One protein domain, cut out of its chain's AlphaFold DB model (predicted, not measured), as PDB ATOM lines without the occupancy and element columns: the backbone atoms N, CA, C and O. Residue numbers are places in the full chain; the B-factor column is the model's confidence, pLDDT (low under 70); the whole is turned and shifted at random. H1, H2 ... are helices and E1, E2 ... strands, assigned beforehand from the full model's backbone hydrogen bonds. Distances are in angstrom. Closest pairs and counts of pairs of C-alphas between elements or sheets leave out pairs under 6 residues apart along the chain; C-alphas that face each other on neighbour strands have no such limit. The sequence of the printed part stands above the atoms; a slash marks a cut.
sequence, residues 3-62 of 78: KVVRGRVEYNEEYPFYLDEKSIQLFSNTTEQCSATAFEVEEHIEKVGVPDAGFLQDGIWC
ATOM      1  N   LYS A   3      35.035  50.418  -7.026       95.75
ATOM      2  CA  LYS A   3      34.722  50.735  -5.636       95.75
ATOM      3  C   LYS A   3      33.587  49.852  -5.136       95.75
ATOM      4  O   LYS A   3      32.534  49.792  -5.764       95.75
ATOM      5  N   VAL A   4      33.796  49.194  -4.004       96.75
ATOM      6  CA  VAL A   4      32.791  48.356  -3.349       96.75
ATOM      7  C   VAL A   4      31.734  49.237  -2.683       96.75
ATOM      8  O   VAL A   4      32.050  50.186  -1.965       96.75
ATOM      9  N   VAL A   5      30.470  48.895  -2.906       97.00
ATOM     10  CA  VAL A   5      29.295  49.495  -2.275       97.00
ATOM     11  C   VAL A   5      28.528  48.398  -1.550       97.00
ATOM     12  O   VAL A   5      28.263  47.337  -2.114       97.00
ATOM     13  N   ARG A   6      28.171  48.643  -0.287       96.12
ATOM     14  CA  ARG A   6      27.363  47.709   0.507       96.12
ATOM     15  C   ARG A   6      25.912  47.742   0.040       96.12
ATOM     16  O   ARG A   6      25.350  48.820  -0.142       96.12
ATOM     17  N   GLY A   7      25.299  46.573  -0.089       94.62
ATOM     18  CA  GLY A   7      23.905  46.427  -0.497       94.62
ATOM     19  C   GLY A   7      23.701  45.246  -1.438       94.62
ATOM     20  O   GLY A   7      24.623  44.826  -2.132       94.62
ATOM     21  N   ARG A   8      22.476  44.718  -1.463       94.12
ATOM     22  CA  ARG A   8      22.066  43.687  -2.424       94.12
ATOM     23  C   ARG A   8      21.396  44.336  -3.628       94.12
ATOM     24  O   ARG A   8      20.661  45.312  -3.484       94.12
ATOM     25  N   VAL A   9      21.641  43.766  -4.799       92.50
ATOM     26  CA  VAL A   9      21.054  44.173  -6.079       92.50
ATOM     27  C   VAL A   9      20.581  42.921  -6.812       92.50
ATOM     28  O   VAL A   9      21.223  41.881  -6.716       92.50
ATOM     29  N   GLU A  10      19.477  43.013  -7.552       91.06
ATOM     30  CA  GLU A  10      18.826  41.860  -8.210       91.06
ATOM     31  C   GLU A  10      19.765  41.098  -9.164       91.06
ATOM     32  O   GLU A  10      19.708  39.882  -9.307       91.06
ATOM     33  N   TYR A  11      20.699  41.795  -9.810       90.19
ATOM     34  CA  TYR A  11      21.659  41.163 -10.716       90.19
ATOM     35  C   TYR A  11      22.847  40.492 -10.002       90.19
ATOM     36  O   TYR A  11      23.681  39.891 -10.683       90.19
ATOM     37  N   ASN A  12      22.948  40.623  -8.675       91.69
ATOM     38  CA  ASN A  12      24.002  40.065  -7.827       91.69
ATOM     39  C   ASN A  12      23.431  39.664  -6.452       91.69
ATOM     40  O   ASN A  12      23.844  40.186  -5.418       91.69
ATOM     41  N   GLU A  13      22.439  38.771  -6.435       91.56
ATOM     42  CA  GLU A  13      21.763  38.381  -5.188       91.56
ATOM     43  C   GLU A  13      22.641  37.567  -4.236       91.56
ATOM     44  O   GLU A  13      22.364  37.543  -3.040       91.56
ATOM     45  N   GLU A  14      23.685  36.916  -4.751       93.81
ATOM     46  CA  GLU A  14      24.591  36.063  -3.976       93.81
ATOM     47  C   GLU A  14      25.323  36.880  -2.903       93.81
ATOM     48  O   GLU A  14      25.270  36.545  -1.719       93.81
ATOM     49  N   TYR A  15      25.888  38.027  -3.287       95.69
ATOM     50  CA  TYR A  15      26.732  38.835  -2.411       95.69
ATOM     51  C   TYR A  15      26.004  40.070  -1.852       95.69
ATOM     52  O   TYR A  15      25.243  40.731  -2.562       95.69
ATOM     53  N   PRO A  16      26.264  40.464  -0.591       96.31
ATOM     54  CA  PRO A  16      25.699  41.665   0.030       96.31
ATOM     55  C   PRO A  16      26.429  42.960  -0.374       96.31
ATOM     56  O   PRO A  16      26.454  43.932   0.389       96.31
ATOM     57  N   PHE A  17      27.047  42.984  -1.553       96.94
ATOM     58  CA  PHE A  17      27.746  44.144  -2.091       96.94
ATOM     59  C   PHE A  17      27.723  44.144  -3.621       96.94
ATOM     60  O   PHE A  17      27.479  43.126  -4.266       96.94
ATOM     61  N   TYR A  18      28.020  45.294  -4.212       95.69
ATOM     62  CA  TYR A  18      28.223  45.457  -5.649       95.69
ATOM     63  C   TYR A  18      29.326  46.490  -5.907       95.69
ATOM     64  O   TYR A  18      29.813  47.138  -4.982       95.69
ATOM     65  N   LEU A  19      29.765  46.624  -7.160       94.69
ATOM     66  CA  LEU A  19      30.703  47.676  -7.554       94.69
ATOM     67  C   LEU A  19      29.931  48.914  -8.019       94.69
ATOM     68  O   LEU A  19      28.993  48.780  -8.800       94.69
ATOM     69  N   ASP A  20      30.347  50.108  -7.591       95.12
ATOM     70  CA  ASP A  20      29.831  51.374  -8.132       95.12
ATOM     71  C   ASP A  20      30.051  51.399  -9.649       95.12
ATOM     72  O   ASP A  20      31.204  51.401 -10.104       95.12
ATOM     73  N   GLU A  21      28.961  51.447 -10.423       92.00
ATOM     74  CA  GLU A  21      29.001  51.325 -11.879       92.00
ATOM     75  C   GLU A  21      29.896  52.376 -12.553       92.00
ATOM     76  O   GLU A  21      30.477  52.112 -13.605       92.00
ATOM     77  N   LYS A  22      30.067  53.553 -11.937       93.75
ATOM     78  CA  LYS A  22      30.886  54.648 -12.481       93.75
ATOM     79  C   LYS A  22      32.378  54.471 -12.217       93.75
ATOM     80  O   LYS A  22      33.189  55.188 -12.796       93.75
ATOM     81  N   SER A  23      32.734  53.550 -11.329       93.62
ATOM     82  CA  SER A  23      34.117  53.269 -10.938       93.62
ATOM     83  C   SER A  23      34.711  52.053 -11.653       93.62
ATOM     84  O   SER A  23      35.919  51.824 -11.555       93.62
ATOM     85  N   ILE A  24      33.878  51.265 -12.343       90.81
ATOM     86  CA  ILE A  24      34.292  49.999 -12.946       90.81
ATOM     87  C   ILE A  24      35.305  50.249 -14.066       90.81
ATOM     88  O   ILE A  24      35.049  50.976 -15.023       90.81
ATOM     89  N   GLN A  25      36.448  49.577 -13.965       86.75
ATOM     90  CA  GLN A  25      37.457  49.482 -15.016       86.75
ATOM     91  C   GLN A  25      37.747  48.008 -15.297       86.75
ATOM     92  O   GLN A  25      38.098  47.253 -14.385       86.75
ATOM     93  N   LEU A  26      37.589  47.585 -16.549       79.56
ATOM     94  CA  LEU A  26      37.861  46.211 -16.974       79.56
ATOM     95  C   LEU A  26      39.367  46.024 -17.239       79.56
ATOM     96  O   LEU A  26      39.990  46.875 -17.864       79.56
ATOM     97  N   PHE A  27      39.926  44.903 -16.771       68.12
ATOM     98  CA  PHE A  27      41.284  44.411 -17.075       68.12
ATOM     99  C   PHE A  27      42.439  45.409 -16.846       68.12
ATOM    100  O   PHE A  27      43.170  45.770 -17.768       68.12
ATOM    101  N   SER A  28      42.638  45.827 -15.593       63.94
ATOM    102  CA  SER A  28      43.777  46.654 -15.167       63.94
ATOM    103  C   SER A  28      44.898  45.832 -14.515       63.94
ATOM    104  O   SER A  28      44.708  44.677 -14.142       63.94
ATOM    105  N   ASN A  29      46.070  46.456 -14.359       66.31
ATOM    106  CA  ASN A  29      47.261  45.877 -13.732       66.31
ATOM    107  C   ASN A  29      46.985  45.374 -12.297       66.31
ATOM    108  O   ASN A  29      46.128  45.919 -11.598       66.31
ATOM    109  N   THR A  30      47.706  44.340 -11.860       62.75
ATOM    110  CA  THR A  30      47.443  43.626 -10.602       62.75
ATOM    111  C   THR A  30      48.145  44.303  -9.424       62.75
ATOM    112  O   THR A  30      49.342  44.105  -9.218       62.75
ATOM    113  N   THR A  31      47.414  45.081  -8.629       71.31
ATOM    114  CA  THR A  31      47.928  45.594  -7.349       71.31
ATOM    115  C   THR A  31      47.535  44.640  -6.223       71.31
ATOM    116  O   THR A  31      46.352  44.369  -6.025       71.31
ATOM    117  N   GLU A  32      48.515  44.146  -5.463       75.00
ATOM    118  CA  GLU A  32      48.299  43.218  -4.338       75.00
ATOM    119  C   GLU A  32      47.320  43.781  -3.294       75.00
ATOM    120  O   GLU A  32      46.463  43.066  -2.791       75.00
ATOM    121  N   GLN A  33      47.373  45.092  -3.040       79.06
ATOM    122  CA  GLN A  33      46.574  45.775  -2.011       79.06
ATOM    123  C   GLN A  33      45.059  45.731  -2.235       79.06
ATOM    124  O   GLN A  33      44.305  45.946  -1.288       79.06
ATOM    125  N   CYS A  34      44.608  45.468  -3.464       88.25
ATOM    126  CA  CYS A  34      43.190  45.299  -3.752       88.25
ATOM    127  C   CYS A  34      42.796  43.838  -4.013       88.25
ATOM    128  O   CYS A  34      41.662  43.630  -4.445       88.25
ATOM    129  N   SER A  35      43.702  42.864  -3.784       89.44
ATOM    130  CA  SER A  35      43.544  41.432  -4.092       89.44
ATOM    131  C   SER A  35      42.784  40.614  -3.075       89.44
ATOM    132  O   SER A  35      43.184  40.518  -1.925       89.44
ATOM    133  N   ALA A  36      41.652  40.071  -3.534       91.88
ATOM    134  CA  ALA A  36      40.706  39.301  -2.750       91.88
ATOM    135  C   ALA A  36      39.738  38.540  -3.663       91.88
ATOM    136  O   ALA A  36      39.321  39.037  -4.713       91.88
ATOM    137  N   THR A  37      39.303  37.374  -3.218       93.38
ATOM    138  CA  THR A  37      38.117  36.681  -3.721       93.38
ATOM    139  C   THR A  37      36.842  37.411  -3.289       93.38
ATOM    140  O   THR A  37      36.836  38.147  -2.303       93.38
ATOM    141  N   ALA A  38      35.725  37.192  -3.991       93.75
ATOM    142  CA  ALA A  38      34.434  37.771  -3.597       93.75
ATOM    143  C   ALA A  38      34.003  37.341  -2.179       93.75
ATOM    144  O   ALA A  38      33.431  38.142  -1.443       93.75
ATOM    145  N   PHE A  39      34.341  36.109  -1.782       95.62
ATOM    146  CA  PHE A  39      34.099  35.585  -0.438       95.62
ATOM    147  C   PHE A  39      34.869  36.363   0.637       95.62
ATOM    148  O   PHE A  39      34.288  36.755   1.643       95.62
ATOM    149  N   GLU A  40      36.151  36.665   0.416       95.56
ATOM    150  CA  GLU A  40      36.936  37.471   1.361       95.56
ATOM    151  C   GLU A  40      36.383  38.897   1.486       95.56
ATOM    152  O   GLU A  40      36.374  39.456   2.585       95.56
ATOM    153  N   VAL A  41      35.875  39.472   0.383       96.12
ATOM    154  CA  VAL A  41      35.178  40.768   0.411       96.12
ATOM    155  C   VAL A  41      33.899  40.699   1.237       96.12
ATOM    156  O   VAL A  41      33.647  41.614   2.019       96.12
ATOM    157  N   GLU A  42      33.106  39.638   1.097       97.00
ATOM    158  CA  GLU A  42      31.904  39.426   1.906       97.00
ATOM    159  C   GLU A  42      32.243  39.267   3.394       97.00
ATOM    160  O   GLU A  42      31.680  39.977   4.228       97.00
ATOM    161  N   GLU A  43      33.195  38.393   3.726       97.50
ATOM    162  CA  GLU A  43      33.624  38.128   5.102       97.50
ATOM    163  C   GLU A  43      34.099  39.409   5.810       97.50
ATOM    164  O   GLU A  43      33.840  39.619   6.998       97.50
ATOM    165  N   HIS A  44      34.750  40.304   5.064       96.31
ATOM    166  CA  HIS A  44      35.324  41.542   5.581       96.31
ATOM    167  C   HIS A  44      34.535  42.796   5.191       96.31
ATOM    168  O   HIS A  44      35.062  43.902   5.332       96.31
ATOM    169  N   ILE A  45      33.279  42.671   4.747       96.12
ATOM    170  CA  ILE A  45      32.509  43.785   4.163       96.12
ATOM    171  C   ILE A  45      32.409  45.008   5.089       96.12
ATOM    172  O   ILE A  45      32.454  46.157   4.642       96.12
ATOM    173  N   GLU A  46      32.361  44.771   6.402       95.12
ATOM    174  CA  GLU A  46      32.322  45.813   7.432       95.12
ATOM    175  C   GLU A  46      33.636  46.597   7.572       95.12
ATOM    176  O   GLU A  46      33.633  47.737   8.038       95.12
ATOM    177  N   LYS A  47      34.751  46.013   7.127       95.06
ATOM    178  CA  LYS A  47      36.093  46.611   7.141       95.06
ATOM    179  C   LYS A  47      36.513  47.183   5.788       95.06
ATOM    180  O   LYS A  47      37.565  47.817   5.721       95.06
ATOM    181  N   VAL A  48      35.719  46.971   4.733       95.94
ATOM    182  CA  VAL A  48      35.990  47.511   3.395       95.94
ATOM    183  C   VAL A  48      36.049  49.038   3.430       95.94
ATOM    184  O   VAL A  48      35.089  49.678   3.865       95.94
ATOM    185  N   GLY A  49      37.154  49.620   2.954       92.69
ATOM    186  CA  GLY A  49      37.321  51.074   2.846       92.69
ATOM    187  C   GLY A  49      37.550  51.806   4.174       92.69
ATOM    188  O   GLY A  49      37.428  53.030   4.227       92.69
ATOM    189  N   VAL A  50      37.829  51.075   5.259       92.62
ATOM    190  CA  VAL A  50      38.153  51.671   6.562       92.62
ATOM    191  C   VAL A  50      39.630  52.110   6.571       92.62
ATOM    192  O   VAL A  50      40.499  51.282   6.288       92.62
ATOM    193  N   PRO A  51      39.952  53.373   6.909       88.25
ATOM    194  CA  PRO A  51      41.338  53.846   6.966       88.25
ATOM    195  C   PRO A  51      42.211  53.066   7.961       88.25
ATOM    196  O   PRO A  51      41.716  52.607   8.990       88.25
ATOM    197  N   ASP A  52      43.509  52.947   7.656       80.62
ATOM    198  CA  ASP A  52      44.621  52.471   8.511       80.62
ATOM    199  C   ASP A  52      44.564  51.026   9.054       80.62
ATOM    200  O   ASP A  52      45.598  50.454   9.398       80.62
ATOM    201  N   ALA A  53      43.387  50.405   9.129       74.94
ATOM    202  CA  ALA A  53      43.188  49.044   9.639       74.94
ATOM    203  C   ALA A  53      42.065  48.286   8.905       74.94
ATOM    204  O   ALA A  53      41.577  47.258   9.387       74.94
ATOM    205  N   GLY A  54      41.619  48.810   7.762       83.38
ATOM    206  CA  GLY A  54      40.584  48.200   6.939       83.38
ATOM    207  C   GLY A  54      41.095  47.113   6.006       83.38
ATOM    208  O   GLY A  54      42.286  46.975   5.725       83.38
ATOM    209  N   PHE A  55      40.140  46.352   5.494       92.69
ATOM    210  CA  PHE A  55      40.316  45.453   4.364       92.69
ATOM    211  C   PHE A  55      40.057  46.263   3.091       92.69
ATOM    212  O   PHE A  55      39.142  47.078   3.100       92.69
ATOM    213  N   LEU A  56      40.848  46.102   2.022       93.00
ATOM    214  CA  LEU A  56      40.771  46.966   0.829       93.00
ATOM    215  C   LEU A  56      40.677  48.453   1.230       93.00
ATOM    216  O   LEU A  56      39.607  49.049   1.140       93.00
ATOM    217  N   GLN A  57      41.762  49.033   1.753       88.25
ATOM    218  CA  GLN A  57      41.737  50.327   2.466       88.25
ATOM    219  C   GLN A  57      41.102  51.478   1.666       88.25
ATOM    220  O   GLN A  57      40.381  52.293   2.233       88.25
ATOM    221  N   ASP A  58      41.276  51.493   0.342       90.56
ATOM    222  CA  ASP A  58      40.661  52.490  -0.549       90.56
ATOM    223  C   ASP A  58      39.208  52.156  -0.951       90.56
ATOM    224  O   ASP A  58      38.572  52.857  -1.741       90.56
ATOM    225  N   GLY A  59      38.676  51.042  -0.451       94.69
ATOM    226  CA  GLY A  59      37.403  50.454  -0.857       94.69
ATOM    227  C   GLY A  59      37.415  49.922  -2.290       94.69
ATOM    228  O   GLY A  59      36.349  49.697  -2.860       94.69
ATOM    229  N   ILE A  60      38.595  49.762  -2.892       93.62
ATOM    230  CA  ILE A  60      38.762  49.282  -4.264       93.62
ATOM    231  C   ILE A  60      38.992  47.777  -4.256       93.62
ATOM    232  O   ILE A  60      39.919  47.287  -3.618       93.62
ATOM    233  N   TRP A  61      38.183  47.059  -5.026       93.94
ATOM    234  CA  TRP A  61      38.353  45.638  -5.295       93.94
ATOM    235  C   TRP A  61      38.758  45.430  -6.755       93.94
ATOM    236  O   TRP A  61      38.158  46.021  -7.660       93.94
ATOM    237  N   CYS A  62      39.782  44.611  -7.017       91.56
ATOM    238  CA  CYS A  62      40.363  44.479  -8.357       91.56
ATOM    239  C   CYS A  62      40.213  43.098  -9.022       91.56
ATOM    240  O   CYS A  62      41.236  42.606  -9.455       91.56
TER     241      CYS A  62
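This is residues 3 to 62 of the 78 residues of an uncharacterized protein of Dyella psychrodurans (UniProt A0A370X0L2). There is little regular structure: a small two-stranded hairpin, E1 and E2, with its loop at one end of the domain, one short helix, H1, and long winding loops making much of the rest. Named elements hold only 13 of the 60 printed residues, in the order E1, E2, H1; the class is mixed, the sheet antiparallel. The whole is compact and rounded, with a radius of gyration of the C-alphas of 11.1 A and spans of 31 by 26 by 19 A.

E1, residues 3 to 6, begins at C-alpha 3 (34.722, 50.735, -5.636) and is 10.1 A long. E2, residues 17 to 19, is 7.1 A long. H1, residues 38 to 43, is 8.7 A long and ends at C-alpha 43 (33.624, 38.128, 5.102).

E1 and E2 form an antiparallel hairpin, at 153 degrees between directions; N 5 and O 18 are 2.8 A apart, within hydrogen-bond range. The closest C-alphas of E2 and H1, Phe 17 and Glu 42, are 7.5 A apart. E1 and H1 are apart. In H1 every O i to N i+4 pair is within hydrogen-bond range.

The C-alphas farthest apart, Glu 10 and Asp 52, are 32.5 A apart. The printed part has no cut. The link from E2 to H1 is long, 18 residues, and includes residues 27 to 30, with pLDDT under 70.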